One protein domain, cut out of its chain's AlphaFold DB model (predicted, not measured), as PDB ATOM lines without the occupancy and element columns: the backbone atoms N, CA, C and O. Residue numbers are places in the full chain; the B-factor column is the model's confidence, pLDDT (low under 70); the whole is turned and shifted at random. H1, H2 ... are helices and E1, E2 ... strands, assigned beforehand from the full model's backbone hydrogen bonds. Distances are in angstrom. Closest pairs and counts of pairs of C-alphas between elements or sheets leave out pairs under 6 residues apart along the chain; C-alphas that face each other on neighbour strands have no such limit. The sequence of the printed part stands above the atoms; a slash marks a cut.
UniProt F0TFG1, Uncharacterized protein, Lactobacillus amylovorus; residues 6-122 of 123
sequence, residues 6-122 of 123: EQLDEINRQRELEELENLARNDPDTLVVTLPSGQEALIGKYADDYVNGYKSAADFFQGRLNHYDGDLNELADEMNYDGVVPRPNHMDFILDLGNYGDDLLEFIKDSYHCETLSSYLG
ATOM      1  N   GLU A   6     179.777 142.422 107.606       78.38
ATOM      2  CA  GLU A   6     179.695 141.295 108.546       78.38
ATOM      3  C   GLU A   6     180.844 141.271 109.567       78.38
ATOM      4  O   GLU A   6     180.636 140.932 110.727       78.38
ATOM      5  N   GLN A   7     182.062 141.645 109.157       77.56
ATOM      6  CA  GLN A   7     183.204 141.725 110.072       77.56
ATOM      7  C   GLN A   7     183.073 142.896 111.046       77.56
ATOM      8  O   GLN A   7     183.483 142.769 112.193       77.56
ATOM      9  N   LEU A   8     182.520 144.028 110.603       80.12
ATOM     10  CA  LEU A   8     182.239 145.160 111.486       80.12
ATOM     11  C   LEU A   8     181.138 144.818 112.493       80.12
ATOM     12  O   LEU A   8     181.295 145.123 113.670       80.12
ATOM     13  N   ASP A   9     180.079 144.138 112.051       78.56
ATOM     14  CA  ASP A   9     178.986 143.702 112.923       78.56
ATOM     15  C   ASP A   9     179.476 142.707 113.981       78.56
ATOM     16  O   ASP A   9     179.106 142.803 115.147       78.56
ATOM     17  N   GLU A  10     180.363 141.785 113.602       76.44
ATOM     18  CA  GLU A  10     180.973 140.845 114.543       76.44
ATOM     19  C   GLU A  10     181.892 141.539 115.558       76.44
ATOM     20  O   GLU A  10     181.828 141.249 116.751       76.44
ATOM     21  N   ILE A  11     182.709 142.498 115.112       79.06
ATOM     22  CA  ILE A  11     183.559 143.297 116.007       79.06
ATOM     23  C   ILE A  11     182.702 144.100 116.994       79.06
ATOM     24  O   ILE A  11     183.060 144.201 118.167       79.06
ATOM     25  N   ASN A  12     181.588 144.675 116.536       79.69
ATOM     26  CA  ASN A  12     180.683 145.431 117.398       79.69
ATOM     27  C   ASN A  12     180.004 144.523 118.425       79.69
ATOM     28  O   ASN A  12     180.030 144.847 119.607       79.69
ATOM     29  N   ARG A  13     179.510 143.349 118.009       77.50
ATOM     30  CA  ARG A  13     178.930 142.358 118.929       77.50
ATOM     31  C   ARG A  13     179.902 141.929 120.025       77.50
ATOM     32  O   ARG A  13     179.518 141.845 121.185       77.50
ATOM     33  N   GLN A  14     181.163 141.677 119.677       82.06
ATOM     34  CA  GLN A  14     182.174 141.301 120.670       82.06
ATOM     35  C   GLN A  14     182.456 142.429 121.664       82.06
ATOM     36  O   GLN A  14     182.600 142.166 122.853       82.06
ATOM     37  N   ARG A  15     182.487 143.685 121.201       83.19
ATOM     38  CA  ARG A  15     182.650 144.844 122.090       83.19
ATOM     39  C   ARG A  15     181.469 145.021 123.034       83.19
ATOM     40  O   ARG A  15     181.693 145.241 124.215       83.19
ATOM     41  N   GLU A  16     180.246 144.889 122.530       82.94
ATOM     42  CA  GLU A  16     179.038 144.970 123.358       82.94
ATOM     43  C   GLU A  16     179.042 143.890 124.450       82.94
ATOM     44  O   GLU A  16     178.769 144.186 125.612       82.94
ATOM     45  N   LEU A  17     179.437 142.655 124.114       84.06
ATOM     46  CA  LEU A  17     179.588 141.578 125.098       84.06
ATOM     47  C   LEU A  17     180.679 141.881 126.134       84.06
ATOM     48  O   LEU A  17     180.440 141.711 127.325       84.06
ATOM     49  N   GLU A  18     181.852 142.364 125.715       86.31
ATOM     50  CA  GLU A  18     182.920 142.760 126.645       86.31
ATOM     51  C   GLU A  18     182.472 143.885 127.591       86.31
ATOM     52  O   GLU A  18     182.821 143.884 128.773       86.31
ATOM     53  N   GLU A  19     181.699 144.852 127.098       86.88
ATOM     54  CA  GLU A  19     181.135 145.927 127.914       86.88
ATOM     55  C   GLU A  19     180.131 145.384 128.936       86.88
ATOM     56  O   GLU A  19     180.228 145.723 130.116       86.88
ATOM     57  N   LEU A  20     179.220 144.497 128.525       85.19
ATOM     58  CA  LEU A  20     178.259 143.854 129.425       85.19
ATOM     59  C   LEU A  20     178.942 142.952 130.464       85.19
ATOM     60  O   LEU A  20     178.580 142.989 131.638       85.19
ATOM     61  N   GLU A  21     179.975 142.195 130.086       87.12
ATOM     62  CA  GLU A  21     180.772 141.413 131.038       87.12
ATOM     63  C   GLU A  21     181.491 142.311 132.050       87.12
ATOM     64  O   GLU A  21     181.562 141.995 133.241       87.12
ATOM     65  N   ASN A  22     182.037 143.441 131.597       87.38
ATOM     66  CA  ASN A  22     182.659 144.410 132.489       87.38
ATOM     67  C   ASN A  22     181.628 145.028 133.438       87.38
ATOM     68  O   ASN A  22     181.935 145.198 134.621       87.38
ATOM     69  N   LEU A  23     180.416 145.326 132.965       86.75
ATOM     70  CA  LEU A  23     179.321 145.775 133.820       86.75
ATOM     71  C   LEU A  23     178.989 144.714 134.874       86.75
ATOM     72  O   LEU A  23     179.013 145.030 136.058       86.75
ATOM     73  N   ALA A  24     178.803 143.454 134.475       87.38
ATOM     74  CA  ALA A  24     178.495 142.352 135.390       87.38
ATOM     75  C   ALA A  24     179.570 142.153 136.473       87.38
ATOM     76  O   ALA A  24     179.273 141.793 137.609       87.38
ATOM     77  N   ARG A  25     180.841 142.412 136.151       85.81
ATOM     78  CA  ARG A  25     181.944 142.333 137.123       85.81
ATOM     79  C   ARG A  25     181.990 143.524 138.077       85.81
ATOM     80  O   ARG A  25     182.367 143.354 139.235       85.81
ATOM     81  N   ASN A  26     181.673 144.721 137.590       85.94
ATOM     82  CA  ASN A  26     181.719 145.951 138.382       85.94
ATOM     83  C   ASN A  26     180.446 146.168 139.212       85.94
ATOM     84  O   ASN A  26     180.509 146.810 140.263       85.94
ATOM     85  N   ASP A  27     179.318 145.642 138.741       86.31
ATOM     86  CA  ASP A  27     178.003 145.703 139.365       86.31
ATOM     87  C   ASP A  27     177.262 144.361 139.192       86.31
ATOM     88  O   ASP A  27     176.390 144.223 138.328       86.31
ATOM     89  N   PRO A  28     177.629 143.345 139.994       83.00
ATOM     90  CA  PRO A  28     177.079 141.991 139.880       83.00
ATOM     91  C   PRO A  28     175.593 141.901 140.240       83.00
ATOM     92  O   PRO A  28     174.943 140.916 139.895       83.00
ATOM     93  N   ASP A  29     175.061 142.927 140.907       86.69
ATOM     94  CA  ASP A  29     173.650 143.023 141.268       86.69
ATOM     95  C   ASP A  29     172.801 143.626 140.134       86.69
ATOM     96  O   ASP A  29     171.583 143.748 140.285       86.69
ATOM     97  N   THR A  30     173.419 143.974 138.992       91.62
ATOM     98  CA  THR A  30     172.695 144.436 137.803       91.62
ATOM     99  C   THR A  30     171.676 143.385 137.381       91.62
ATOM    100  O   THR A  30     172.012 142.224 137.132       91.62
ATOM    101  N   LEU A  31     170.425 143.810 137.278       94.00
ATOM    102  CA  LEU A  31     169.297 142.999 136.858       94.00
ATOM    103  C   LEU A  31     169.051 143.198 135.360       94.00
ATOM    104  O   LEU A  31     169.006 144.333 134.889       94.00
ATOM    105  N   VAL A  32     168.843 142.110 134.635       93.44
ATOM    106  CA  VAL A  32     168.270 142.102 133.290       93.44
ATOM    107  C   VAL A  32     166.777 141.852 133.436       93.44
ATOM    108  O   VAL A  32     166.372 140.882 134.076       93.44
ATOM    109  N   VAL A  33     165.963 142.739 132.874       94.00
ATOM    110  CA  VAL A  33     164.502 142.656 132.867       94.00
ATOM    111  C   VAL A  33     164.036 142.434 131.439       94.00
ATOM    112  O   VAL A  33     164.222 143.299 130.581       94.00
ATOM    113  N   THR A  34     163.400 141.296 131.186       92.44
ATOM    114  CA  THR A  34     162.838 140.971 129.874       92.44
ATOM    115  C   THR A  34     161.405 141.481 129.796       92.44
ATOM    116  O   THR A  34     160.509 140.989 130.486       92.44
ATOM    117  N   LEU A  35     161.185 142.481 128.944       90.38
ATOM    118  CA  LEU A  35     159.874 143.075 128.701       90.38
ATOM    119  C   LEU A  35     159.020 142.162 127.803       90.38
ATOM    120  O   LEU A  35     159.568 141.456 126.949       90.38
ATOM    121  N   PRO A  36     157.678 142.220 127.888       85.31
ATOM    122  CA  PRO A  36     156.790 141.434 127.022       85.31
ATOM    123  C   PRO A  36     156.970 141.700 125.521       85.31
ATOM    124  O   PRO A  36     156.664 140.842 124.695       85.31
ATOM    125  N   SER A  37     157.511 142.867 125.154       83.44
ATOM    126  CA  SER A  37     157.879 143.211 123.775       83.44
ATOM    127  C   SER A  37     159.084 142.421 123.236       83.44
ATOM    128  O   SER A  37     159.398 142.529 122.050       83.44
ATOM    129  N   GLY A  38     159.772 141.648 124.085       83.69
ATOM    130  CA  GLY A  38     161.025 140.957 123.773       83.69
ATOM    131  C   GLY A  38     162.266 141.849 123.876       83.69
ATOM    132  O   GLY A  38     163.348 141.430 123.479       83.69
ATOM    133  N   GLN A  39     162.114 143.080 124.370       88.06
ATOM    134  CA  GLN A  39     163.233 143.971 124.669       88.06
ATOM    135  C   GLN A  39     163.773 143.711 126.074       88.06
ATOM    136  O   GLN A  39     163.024 143.361 126.982       88.06
ATOM    137  N   GLU A  40     165.062 143.963 126.264       90.81
ATOM    138  CA  GLU A  40     165.731 143.818 127.553       90.81
ATOM    139  C   GLU A  40     166.051 145.192 128.128       90.81
ATOM    140  O   GLU A  40     166.473 146.101 127.405       90.81
ATOM    141  N   ALA A  41     165.822 145.346 129.425       93.12
ATOM    142  CA  ALA A  41     166.223 146.509 130.195       93.12
ATOM    143  C   ALA A  41     167.243 146.115 131.261       93.12
ATOM    144  O   ALA A  41     167.191 145.011 131.797       93.12
ATOM    145  N   LEU A  42     168.143 147.033 131.598       93.44
ATOM    146  CA  LEU A  42     169.123 146.840 132.662       93.44
ATOM    147  C   LEU A  42     168.765 147.708 133.865       93.44
ATOM    148  O   LEU A  42     168.492 148.895 133.714       93.44
ATOM    149  N   ILE A  43     168.794 147.144 135.068       93.88
ATOM    150  CA  ILE A  43     168.628 147.895 136.315       93.88
ATOM    151  C   ILE A  43     169.873 147.680 137.165       93.88
ATOM    152  O   ILE A  43     170.098 146.586 137.670       93.88
ATOM    153  N   GLY A  44     170.682 148.721 137.327       90.69
ATOM    154  CA  GLY A  44     171.958 148.647 138.033       90.69
ATOM    155  C   GLY A  44     172.606 150.018 138.153       90.69
ATOM    156  O   GLY A  44     172.308 150.936 137.393       90.69
ATOM    157  N   LYS A  45     173.529 150.174 139.095       88.69
ATOM    158  CA  LYS A  45     174.191 151.442 139.423       88.69
ATOM    159  C   LYS A  45     174.870 152.107 138.221       88.69
ATOM    160  O   LYS A  45     174.941 153.336 138.190       88.69
ATOM    161  N   TYR A  46     175.376 151.308 137.284       86.69
ATOM    162  CA  TYR A  46     176.027 151.767 136.048       86.69
ATOM    163  C   TYR A  46     175.253 151.365 134.783       86.69
ATOM    164  O   TYR A  46     175.802 151.374 133.687       86.69
ATOM    165  N   ALA A  47     173.983 150.976 134.921       86.94
ATOM    166  CA  ALA A  47     173.179 150.558 133.781       86.94
ATOM    167  C   ALA A  47     172.746 151.741 132.896       86.94
ATOM    168  O   ALA A  47     172.485 151.537 131.721       86.94
ATOM    169  N   ASP A  48     172.694 152.976 133.402       86.81
ATOM    170  CA  ASP A  48     172.225 154.145 132.635       86.81
ATOM    171  C   ASP A  48     173.114 154.550 131.453       86.81
ATOM    172  O   ASP A  48     172.688 155.341 130.614       86.81
ATOM    173  N   ASP A  49     174.325 154.001 131.365       84.81
ATOM    174  CA  ASP A  49     175.194 154.155 130.197       84.81
ATOM    175  C   ASP A  49     174.671 153.368 128.970       84.81
ATOM    176  O   ASP A  49     175.135 153.578 127.847       84.81
ATOM    177  N   TYR A  50     173.675 152.494 129.160       84.69
ATOM    178  CA  TYR A  50     173.074 151.654 128.126       84.69
ATOM    179  C   TYR A  50     171.707 152.187 127.676       84.69
ATOM    180  O   TYR A  50     170.956 152.790 128.439       84.69
ATOM    181  N   VAL A  51     171.346 151.905 126.418       82.81
ATOM    182  CA  VAL A  51     170.147 152.457 125.748       82.81
ATOM    183  C   VAL A  51     168.842 152.200 126.513       82.81
ATOM    184  O   VAL A  51     167.959 153.055 126.505       82.81
ATOM    185  N   ASN A  52     168.710 151.043 127.162       88.19
ATOM    186  CA  ASN A  52     167.545 150.692 127.977       88.19
ATOM    187  C   ASN A  52     167.957 150.361 129.417       88.19
ATOM    188  O   ASN A  52     167.504 149.372 129.990       88.19
ATOM    189  N   GLY A  53     168.883 151.140 129.976       91.62
ATOM    190  CA  GLY A  53     169.382 150.923 131.324       91.62
ATOM    191  C   GLY A  53     169.014 152.029 132.313       91.62
ATOM    192  O   GLY A  53     168.832 153.192 131.956       91.62
ATOM    193  N   TYR A  54     168.877 151.643 133.580       93.44
ATOM    194  CA  TYR A  54     168.302 152.456 134.649       93.44
ATOM    195  C   TYR A  54     169.089 152.271 135.949       93.44
ATOM    196  O   TYR A  54     169.435 151.151 136.318       93.44
ATOM    197  N   LYS A  55     169.326 153.359 136.696       92.25
ATOM    198  CA  LYS A  55     170.110 153.311 137.952       92.25
ATOM    199  C   LYS A  55     169.420 152.578 139.088       92.25
ATOM    200  O   LYS A  55     170.077 152.150 140.037       92.25
ATOM    201  N   SER A  56     168.096 152.511 139.039       91.00
ATOM    202  CA  SER A  56     167.273 151.976 140.111       91.00
ATOM    203  C   SER A  56     165.943 151.444 139.585       91.00
ATOM    204  O   SER A  56     165.501 151.797 138.490       91.00
ATOM    205  N   ALA A  57     165.279 150.627 140.405       90.69
ATOM    206  CA  ALA A  57     163.912 150.169 140.169       90.69
ATOM    207  C   ALA A  57     162.931 151.333 139.961       90.69
ATOM    208  O   ALA A  57     162.079 151.276 139.079       90.69
ATOM    209  N   ALA A  58     163.081 152.414 140.733       89.81
ATOM    210  CA  ALA A  58     162.248 153.605 140.598       89.81
ATOM    211  C   ALA A  58     162.457 154.301 139.244       89.81
ATOM    212  O   ALA A  58     161.481 154.688 138.604       89.81
ATOM    213  N   ASP A  59     163.708 154.415 138.780       92.06
ATOM    214  CA  ASP A  59     164.014 155.002 137.469       92.06
ATOM    215  C   ASP A  59     163.458 154.144 136.330       92.06
ATOM    216  O   ASP A  59     162.881 154.681 135.385       92.06
ATOM    217  N   PHE A  60     163.581 152.816 136.441       93.06
ATOM    218  CA  PHE A  60     162.975 151.879 135.496       93.06
ATOM    219  C   PHE A  60     161.456 152.044 135.452       93.06
ATOM    220  O   PHE A  60     160.887 152.246 134.380       93.06
ATOM    221  N   PHE A  61     160.802 152.021 136.613       89.94
ATOM    222  CA  PHE A  61     159.352 152.135 136.714       89.94
ATOM    223  C   PHE A  61     158.851 153.477 136.164       89.94
ATOM    224  O   PHE A  61     157.898 153.514 135.387       89.94
ATOM    225  N   GLN A  62     159.538 154.579 136.478       90.19
ATOM    226  CA  GLN A  62     159.246 155.892 135.900       90.19
ATOM    227  C   GLN A  62     159.461 155.909 134.380       90.19
ATOM    228  O   GLN A  62     158.679 156.526 133.658       90.19
ATOM    229  N   GLY A  63     160.497 155.230 133.881       90.81
ATOM    230  CA  GLY A  63     160.757 155.054 132.454       90.81
ATOM    231  C   GLY A  63     159.621 154.322 131.737       90.81
ATOM    232  O   GLY A  63     159.145 154.804 130.708       90.81
ATOM    233  N   ARG A  64     159.131 153.214 132.311       91.19
ATOM    234  CA  ARG A  64     157.961 152.484 131.791       91.19
ATOM    235  C   ARG A  64     156.701 153.343 131.833       91.19
ATOM    236  O   ARG A  64     155.995 153.439 130.838       91.19
ATOM    237  N   LEU A  65     156.454 154.046 132.936       90.19
ATOM    238  CA  LEU A  65     155.297 154.932 133.057       90.19
ATOM    239  C   LEU A  65     155.323 156.062 132.012       90.19
ATOM    240  O   LEU A  65     154.298 156.373 131.412       90.19
ATOM    241  N   ASN A  66     156.495 156.646 131.753       90.81
ATOM    242  CA  ASN A  66     156.665 157.666 130.717       90.81
ATOM    243  C   ASN A  66     156.455 157.105 129.302       90.81
ATOM    244  O   ASN A  66     155.965 157.830 128.441       90.81
ATOM    245  N   HIS A  67     156.819 155.843 129.051       90.25
ATOM    246  CA  HIS A  67     156.572 155.177 127.768       90.25
ATOM    247  C   HIS A  67     155.073 155.075 127.446       90.25
ATOM    248  O   HIS A  67     154.694 155.197 126.285       90.25
ATOM    249  N   TYR A  68     154.241 154.911 128.476       90.69
ATOM    250  CA  TYR A  68     152.783 154.842 128.380       90.69
ATOM    251  C   TYR A  68     152.080 156.186 128.633       90.69
ATOM    252  O   TYR A  68     150.904 156.206 128.977       90.69
ATOM    253  N   ASP A  69     152.781 157.322 128.515       91.19
ATOM    254  CA  ASP A  69     152.224 158.666 128.757       91.19
ATOM    255  C   ASP A  69     151.544 158.831 130.140       91.19
ATOM    256  O   ASP A  69     150.648 159.659 130.328       91.19
ATOM    257  N   GLY A  70     151.983 158.061 131.140       86.31
ATOM    258  CA  GLY A  70     151.387 158.050 132.475       86.31
ATOM    259  C   GLY A  70     150.177 157.126 132.637       86.31
ATOM    260  O   GLY A  70     149.538 157.169 133.691       86.31
ATOM    261  N   ASP A  71     149.847 156.305 131.637       88.44
ATOM    262  CA  ASP A  71     148.747 155.345 131.719       88.44
ATOM    263  C   ASP A  71     149.134 154.125 132.565       88.44
ATOM    264  O   ASP A  71     149.873 153.229 132.152       88.44
ATOM    265  N   LEU A  72     148.617 154.108 133.794       86.94
ATOM    266  CA  LEU A  72     148.821 153.011 134.735       86.94
ATOM    267  C   LEU A  72     148.096 151.727 134.319       86.94
ATOM    268  O   LEU A  72     148.511 150.660 134.756       86.94
ATOM    269  N   ASN A  73     147.037 151.803 133.507       86.88
ATOM    270  CA  ASN A  73     146.336 150.605 133.048       86.88
ATOM    271  C   ASN A  73     147.165 149.876 131.993       86.88
ATOM    272  O   ASN A  73     147.316 148.668 132.092       86.88
ATOM    273  N   GLU A  74     147.765 150.605 131.050       88.75
ATOM    274  CA  GLU A  74     148.675 150.028 130.048       88.75
ATOM    275  C   GLU A  74     149.922 149.418 130.712       88.75
ATOM    276  O   GLU A  74     150.373 148.335 130.340       88.75
ATOM    277  N   LEU A  75     150.453 150.072 131.752       88.88
ATOM    278  CA  LEU A  75     151.555 149.516 132.539       88.88
ATOM    279  C   LEU A  75     151.138 148.247 133.300       88.88
ATOM    280  O   LEU A  75     151.896 147.281 133.353       88.88
ATOM    281  N   ALA A  76     149.937 148.236 133.879       88.06
ATOM    282  CA  ALA A  76     149.387 147.053 134.531       88.06
ATOM    283  C   ALA A  76     149.163 145.914 133.520       88.06
ATOM    284  O   ALA A  76     149.478 144.761 133.816       88.06
ATOM    285  N   ASP A  77     148.683 146.231 132.318       87.75
ATOM    286  CA  ASP A  77     148.499 145.265 131.235       87.75
ATOM    287  C   ASP A  77     149.840 144.661 130.791       87.75
ATOM    288  O   ASP A  77     149.944 143.445 130.631       87.75
ATOM    289  N   GLU A  78     150.900 145.472 130.686       87.25
ATOM    290  CA  GLU A  78     152.261 144.981 130.437       87.25
ATOM    291  C   GLU A  78     152.721 143.988 131.517       87.25
ATOM    292  O   GLU A  78     153.320 142.958 131.208       87.25
ATOM    293  N   MET A  79     152.405 144.266 132.780       86.38
ATOM    294  CA  MET A  79     152.711 143.387 133.911       86.38
ATOM    295  C   MET A  79     151.720 142.218 134.057       86.38
ATOM    296  O   MET A  79     151.677 141.570 135.102       86.38
ATOM    297  N   ASN A  80     150.930 141.918 133.016       83.44
ATOM    298  CA  ASN A  80     150.001 140.786 132.961       83.44
ATOM    299  C   ASN A  80     148.863 140.868 134.007       83.44
ATOM    300  O   ASN A  80     148.290 139.854 134.416       83.44
ATOM    301  N   TYR A  81     148.504 142.089 134.424       80.62
ATOM    302  CA  TYR A  81     147.278 142.378 135.181       80.62
ATOM    303  C   TYR A  81     146.057 142.592 134.262       80.62
ATOM    304  O   TYR A  81     144.952 142.853 134.755       80.62
ATOM    305  N   ASP A  82     146.212 142.384 132.948       72.69
ATOM    306  CA  ASP A  82     145.173 142.419 131.901       72.69
ATOM    307  C   ASP A  82     144.174 141.243 131.970       72.69
ATOM    308  O   ASP A  82     143.465 140.955 131.003       72.69
ATOM    309  N   GLY A  83     144.114 140.572 133.129       61.09
ATOM    310  CA  GLY A  83     143.464 139.292 133.394       61.09
ATOM    311  C   GLY A  83     142.222 138.990 132.556       61.09
ATOM    312  O   GLY A  83     141.345 139.831 132.348       61.09
ATOM    313  N   VAL A  84     142.123 137.726 132.120       55.62
ATOM    314  CA  VAL A  84     141.052 137.217 131.251       55.62
ATOM    315  C   VAL A  84     139.689 137.759 131.687       55.62
ATOM    316  O   VAL A  84     139.255 137.572 132.829       55.62
ATOM    317  N   VAL A  85     139.001 138.409 130.743       49.94
ATOM    318  CA  VAL A  85     137.607 138.861 130.853       49.94
ATOM    319  C   VAL A  85     136.799 137.824 131.653       49.94
ATOM    320  O   VAL A  85     136.758 136.651 131.271       49.94
ATOM    321  N   PRO A  86     136.165 138.226 132.770       54.78
ATOM    322  CA  PRO A  86     135.491 139.512 132.910       54.78
ATOM    323  C   PRO A  86     136.154 140.543 133.828       54.78
ATOM    324  O   PRO A  86     135.492 141.534 134.132       54.78
ATOM    325  N   ARG A  87     137.387 140.347 134.315       54.34
ATOM    326  CA  ARG A  87     137.995 141.316 135.243       54.34
ATOM    327  C   ARG A  87     139.489 141.511 134.978       54.34
ATOM    328  O   ARG A  87     140.282 140.833 135.626       54.34
ATOM    329  N   PRO A  88     139.848 142.474 134.107       62.03
ATOM    330  CA  PRO A  88     141.146 143.131 134.205       62.03
ATOM    331  C   PRO A  88     141.312 143.574 135.654       62.03
ATOM    332  O   PRO A  88     140.383 144.167 136.220       62.03
ATOM    333  N   ASN A  89     142.430 143.219 136.280       71.69
ATOM    334  CA  ASN A  89     142.622 143.474 137.700       71.69
ATOM    335  C   ASN A  89     143.650 144.572 137.941       71.69
ATOM    336  O   ASN A  89     144.547 144.453 138.766       71.69
ATOM    337  N   HIS A  90     143.461 145.693 137.243       82.50
ATOM    338  CA  HIS A  90     144.229 146.923 137.456       82.50
ATOM    339  C   HIS A  90     144.151 147.416 138.906       82.50
ATOM    340  O   HIS A  90     145.050 148.096 139.383       82.50
ATOM    341  N   MET A  91     143.091 147.052 139.637       80.62
ATOM    342  CA  MET A  91     143.005 147.336 141.068       80.62
ATOM    343  C   MET A  91     144.016 146.516 141.878       80.62
ATOM    344  O   MET A  91     144.616 147.075 142.793       80.62
ATOM    345  N   ASP A  92     144.235 145.241 141.544       81.31
ATOM    346  CA  ASP A  92     145.281 144.430 142.182       81.31
ATOM    347  C   ASP A  92     146.663 145.032 141.918       81.31
ATOM    348  O   ASP A  92     147.433 145.149 142.859       81.31
ATOM    349  N   PHE A  93     146.937 145.544 140.712       85.75
ATOM    350  CA  PHE A  93     148.184 146.269 140.428       85.75
ATOM    351  C   PHE A  93     148.398 147.460 141.377       85.75
ATOM    352  O   PHE A  93     149.471 147.618 141.953       85.75
ATOM    353  N   ILE A  94     147.370 148.290 141.593       83.88
ATOM    354  CA  ILE A  94     147.462 149.430 142.520       83.88
ATOM    355  C   ILE A  94     147.645 148.967 143.972       83.88
ATOM    356  O   ILE A  94     148.364 149.612 144.738       83.88
ATOM    357  N   LEU A  95     146.990 147.871 144.368       83.38
ATOM    358  CA  LEU A  95     147.123 147.305 145.710       83.38
ATOM    359  C   LEU A  95     148.513 146.714 145.933       83.38
ATOM    360  O   LEU A  95     149.114 146.994 146.965       83.38
ATOM    361  N   ASP A  96     149.030 145.955 144.971       83.00
ATOM    362  CA  ASP A  96     150.365 145.371 145.014       83.00
ATOM    363  C   ASP A  96     151.411 146.480 145.055       83.00
ATOM    364  O   ASP A  96     152.189 146.530 146.004       83.00
ATOM    365  N   LEU A  97     151.348 147.463 144.151       83.25
ATOM    366  CA  LEU A  97     152.247 148.620 144.172       83.25
ATOM    367  C   LEU A  97     152.239 149.338 145.536       83.25
ATOM    368  O   LEU A  97     153.285 149.736 146.046       83.25
ATOM    369  N   GLY A  98     151.064 149.467 146.163       82.12
ATOM    370  CA  GLY A  98     150.928 150.014 147.514       82.12
ATOM    371  C   GLY A  98     151.469 149.108 148.630       82.12
ATOM    372  O   GLY A  98     151.929 149.623 149.649       82.12
ATOM    373  N   ASN A  99     151.427 147.785 148.452       82.31
ATOM    374  CA  ASN A  99     151.915 146.789 149.410       82.31
ATOM    375  C   ASN A  99     153.442 146.646 149.380       82.31
ATOM    376  O   ASN A  99     154.045 146.514 150.445       82.31
ATOM    377  N   TYR A 100     154.059 146.695 148.193       78.31
ATOM    378  CA  TYR A 100     155.520 146.687 148.050       78.31
ATOM    379  C   TYR A 100     156.145 147.975 148.601       78.31
ATOM    380  O   TYR A 100     157.264 147.949 149.113       78.31
ATOM    381  N   GLY A 101     155.407 149.092 148.586       73.25
ATOM    382  CA  GLY A 101     155.812 150.335 149.239       73.25
ATOM    383  C   GLY A 101     157.151 150.849 148.705       73.25
ATOM    384  O   GLY A 101     157.231 151.301 147.566       73.25
ATOM    385  N   ASP A 102     158.194 150.780 149.536       75.56
ATOM    386  CA  ASP A 102     159.547 151.219 149.177       75.56
ATOM    387  C   ASP A 102     160.354 150.147 148.403       75.56
ATOM    388  O   ASP A 102     161.388 150.479 147.817       75.56
ATOM    389  N   ASP A 103     159.905 148.882 148.354       86.00
ATOM    390  CA  ASP A 103     160.606 147.782 147.665       86.00
ATOM    391  C   ASP A 103     160.105 147.563 146.228       86.00
ATOM    392  O   ASP A 103     159.625 146.502 145.824       86.00
ATOM    393  N   LEU A 104     160.233 148.614 145.417       86.50
ATOM    394  CA  LEU A 104     159.900 148.564 143.990       86.50
ATOM    395  C   LEU A 104     160.747 147.546 143.213       86.50
ATOM    396  O   LEU A 104     160.349 147.111 142.135       86.50
ATOM    397  N   LEU A 105     161.926 147.179 143.725       88.31
ATOM    398  CA  LEU A 105     162.787 146.204 143.067       88.31
ATOM    399  C   LEU A 105     162.204 144.793 143.178       88.31
ATOM    400  O   LEU A 105     162.222 144.064 142.188       88.31
ATOM    401  N   GLU A 106     161.693 144.412 144.352       88.38
ATOM    402  CA  GLU A 106     160.989 143.138 144.535       88.38
ATOM    403  C   GLU A 106     159.723 143.083 143.669       88.38
ATOM    404  O   GLU A 106     159.523 142.111 142.944       88.38
ATOM    405  N   PHE A 107     158.962 144.181 143.607       89.19
ATOM    406  CA  PHE A 107     157.786 144.281 142.739       89.19
ATOM    407  C   PHE A 107     158.101 144.019 141.256       89.19
ATOM    408  O   PHE A 107     157.400 143.256 140.590       89.19
ATOM    409  N   ILE A 108     159.174 144.619 140.728       89.19
ATOM    410  CA  ILE A 108     159.600 144.405 139.335       89.19
ATOM    411  C   ILE A 108     160.005 142.947 139.109       89.19
ATOM    412  O   ILE A 108     159.653 142.379 138.077       89.19
ATOM    413  N   LYS A 109     160.719 142.330 140.060       89.38
ATOM    414  CA  LYS A 109     161.143 140.924 139.957       89.38
ATOM    415  C   LYS A 109     159.971 139.950 139.937       89.38
ATOM    416  O   LYS A 109     160.065 138.932 139.260       89.38
ATOM    417  N   ASP A 110     158.902 140.263 140.658       86.81
ATOM    418  CA  ASP A 110     157.688 139.447 140.670       86.81
ATOM    419  C   ASP A 110     156.817 139.683 139.425       86.81
ATOM    420  O   ASP A 110     156.150 138.761 138.956       86.81
ATOM    421  N   SER A 111     156.858 140.894 138.857       85.69
ATOM    422  CA  SER A 111     156.032 141.292 137.706       85.69
ATOM    423  C   SER A 111     156.645 140.935 136.347       85.69
ATOM    424  O   SER A 111     155.917 140.690 135.385       85.69
ATOM    425  N   TYR A 112     157.975 140.901 136.242       88.19
ATOM    426  CA  TYR A 112     158.697 140.634 134.995       88.19
ATOM    427  C   TYR A 112     159.622 139.431 135.115       88.19
ATOM    428  O   TYR A 112     160.101 139.081 136.193       88.19
ATOM    429  N   HIS A 113     159.974 138.842 133.972       89.62
ATOM    430  CA  HIS A 113     161.074 137.890 133.946       89.62
ATOM    431  C   HIS A 113     162.394 138.630 134.164       89.62
ATOM    432  O   HIS A 113     162.842 139.388 133.301       89.62
ATOM    433  N   CYS A 114     162.986 138.415 135.336       91.69
ATOM    434  CA  CYS A 114     164.214 139.070 135.746       91.69
ATOM    435  C   CYS A 114     165.299 138.050 136.077       91.69
ATOM    436  O   CYS A 114     165.051 137.050 136.752       91.69
ATOM    437  N   GLU A 115     166.526 138.359 135.690       92.56
ATOM    438  CA  GLU A 115     167.714 137.587 136.037       92.56
ATOM    439  C   GLU A 115     168.895 138.515 136.317       92.56
ATOM    440  O   GLU A 115     168.872 139.693 135.969       92.56
ATOM    441  N   THR A 116     169.926 138.030 137.006       91.12
ATOM    442  CA  THR A 116     171.150 138.825 137.171       91.12
ATOM    443  C   THR A 116     171.932 138.841 135.865       91.12
ATOM    444  O   THR A 116     171.950 137.849 135.136       91.12
ATOM    445  N   LEU A 117     172.638 139.935 135.583       88.56
ATOM    446  CA  LEU A 117     173.423 140.067 134.355       88.56
ATOM    447  C   LEU A 117     174.472 138.955 134.207       88.56
ATOM    448  O   LEU A 117     174.679 138.446 133.110       88.56
ATOM    449  N   SER A 118     175.082 138.507 135.308       87.94
ATOM    450  CA  SER A 118     176.003 137.362 135.286       87.94
ATOM    451  C   SER A 118     175.312 136.058 134.870       87.94
ATOM    452  O   SER A 118     175.855 135.310 134.063       87.94
ATOM    453  N   SER A 119     174.094 135.808 135.371       88.94
ATOM    454  CA  SER A 119     173.287 134.645 134.971       88.94
ATOM    455  C   SER A 119     172.931 134.708 133.486       88.94
ATOM    456  O   SER A 119     173.117 133.716 132.781       88.94
ATOM    457  N   TYR A 120     172.516 135.884 133.009       87.44
ATOM    458  CA  TYR A 120     172.156 136.134 131.612       87.44
ATOM    459  C   TYR A 120     173.325 135.885 130.652       87.44
ATOM    460  O   TYR A 120     173.172 135.252 129.609       87.44
ATOM    461  N   LEU A 121     174.525 136.329 131.034       85.94
ATOM    462  CA  LEU A 121     175.751 136.121 130.261       85.94
ATOM    463  C   LEU A 121     176.345 134.709 130.432       85.94
ATOM    464  O   LEU A 121     177.241 134.328 129.680       85.94
ATOM    465  N   GLY A 122     175.858 133.921 131.396       83.62
ATOM    466  CA  GLY A 122     176.344 132.570 131.681       83.62
ATOM    467  C   GLY A 122     177.739 132.518 132.317       83.62
ATOM    468  O   GLY A 122     178.482 131.566 132.054       83.62
TER     469      GLY A 122
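This is residues 6 to 122 of the 123 residues of an uncharacterized protein of Lactobacillus amylovorus (UniProt F0TFG1). A small sheet of three strands, E2, E1 and E3, lies in the middle of an elongated model, with four crossed helices, H2 to H5, clustered towards one end and the long helix H1 at the other, where its residues 6 to 16 stick out. The printed part has 117 residues with six named helices and three named strands, in the order H1 E1 E2 H2 H3 H4 H5 E3 H6; the sheet, E2 E1 E3, is antiparallel and the class is mostly helix. It is only just compact, close to loose, with a radius of gyration of the C-alphas of 16.0 A and spans of 52 by 31 by 26 A.

H1, residues 6 to 26, touches H6, residues 117 to 121, with its residues 20 to 25 alone; the closest C-alphas, of Ala 24 and Ser 118, are 5.6 A apart. E1, residues 31 to 34, and E2, residues 40 to 43, form a hairpin, with N 33 and O 41 at 2.8 A. E3, residues 113 to 116, is antiparallel to E1, with N 32 and O 115 at 2.8 A. H2, residues 57 to 67, only grazes the sheet with its residues 57 to 60. H5, residues 104 to 111, touches H2 at a steep tilt of 63 degrees, closest at the C-alphas of Ala 57 and Leu 105, 5.0 A. H4, residues 90 to 100, forms a helical hairpin with H5 and touches H3, residues 72 to 78, closest at the C-alphas of Ala 76 and His 90, 5.9 A. H5 and H6 lie on opposite faces of the sheet. In the six helices every O i to N i+4 pair is within hydrogen-bond range.

H1 begins at C-alpha 6 (179.695, 141.295, 108.546) and is 30.3 A long. H2 is 15.3 A and H4 15.5 A long. H6 ends at C-alpha 121 (175.751, 136.121, 130.261).

The C-alphas farthest apart, of Gln 7 and Pro 86, are 52.9 A apart. The printed part has no cut; the links E2 to H2 and H3 to H4 are long. Residues 83 to 88 have pLDDT under 70.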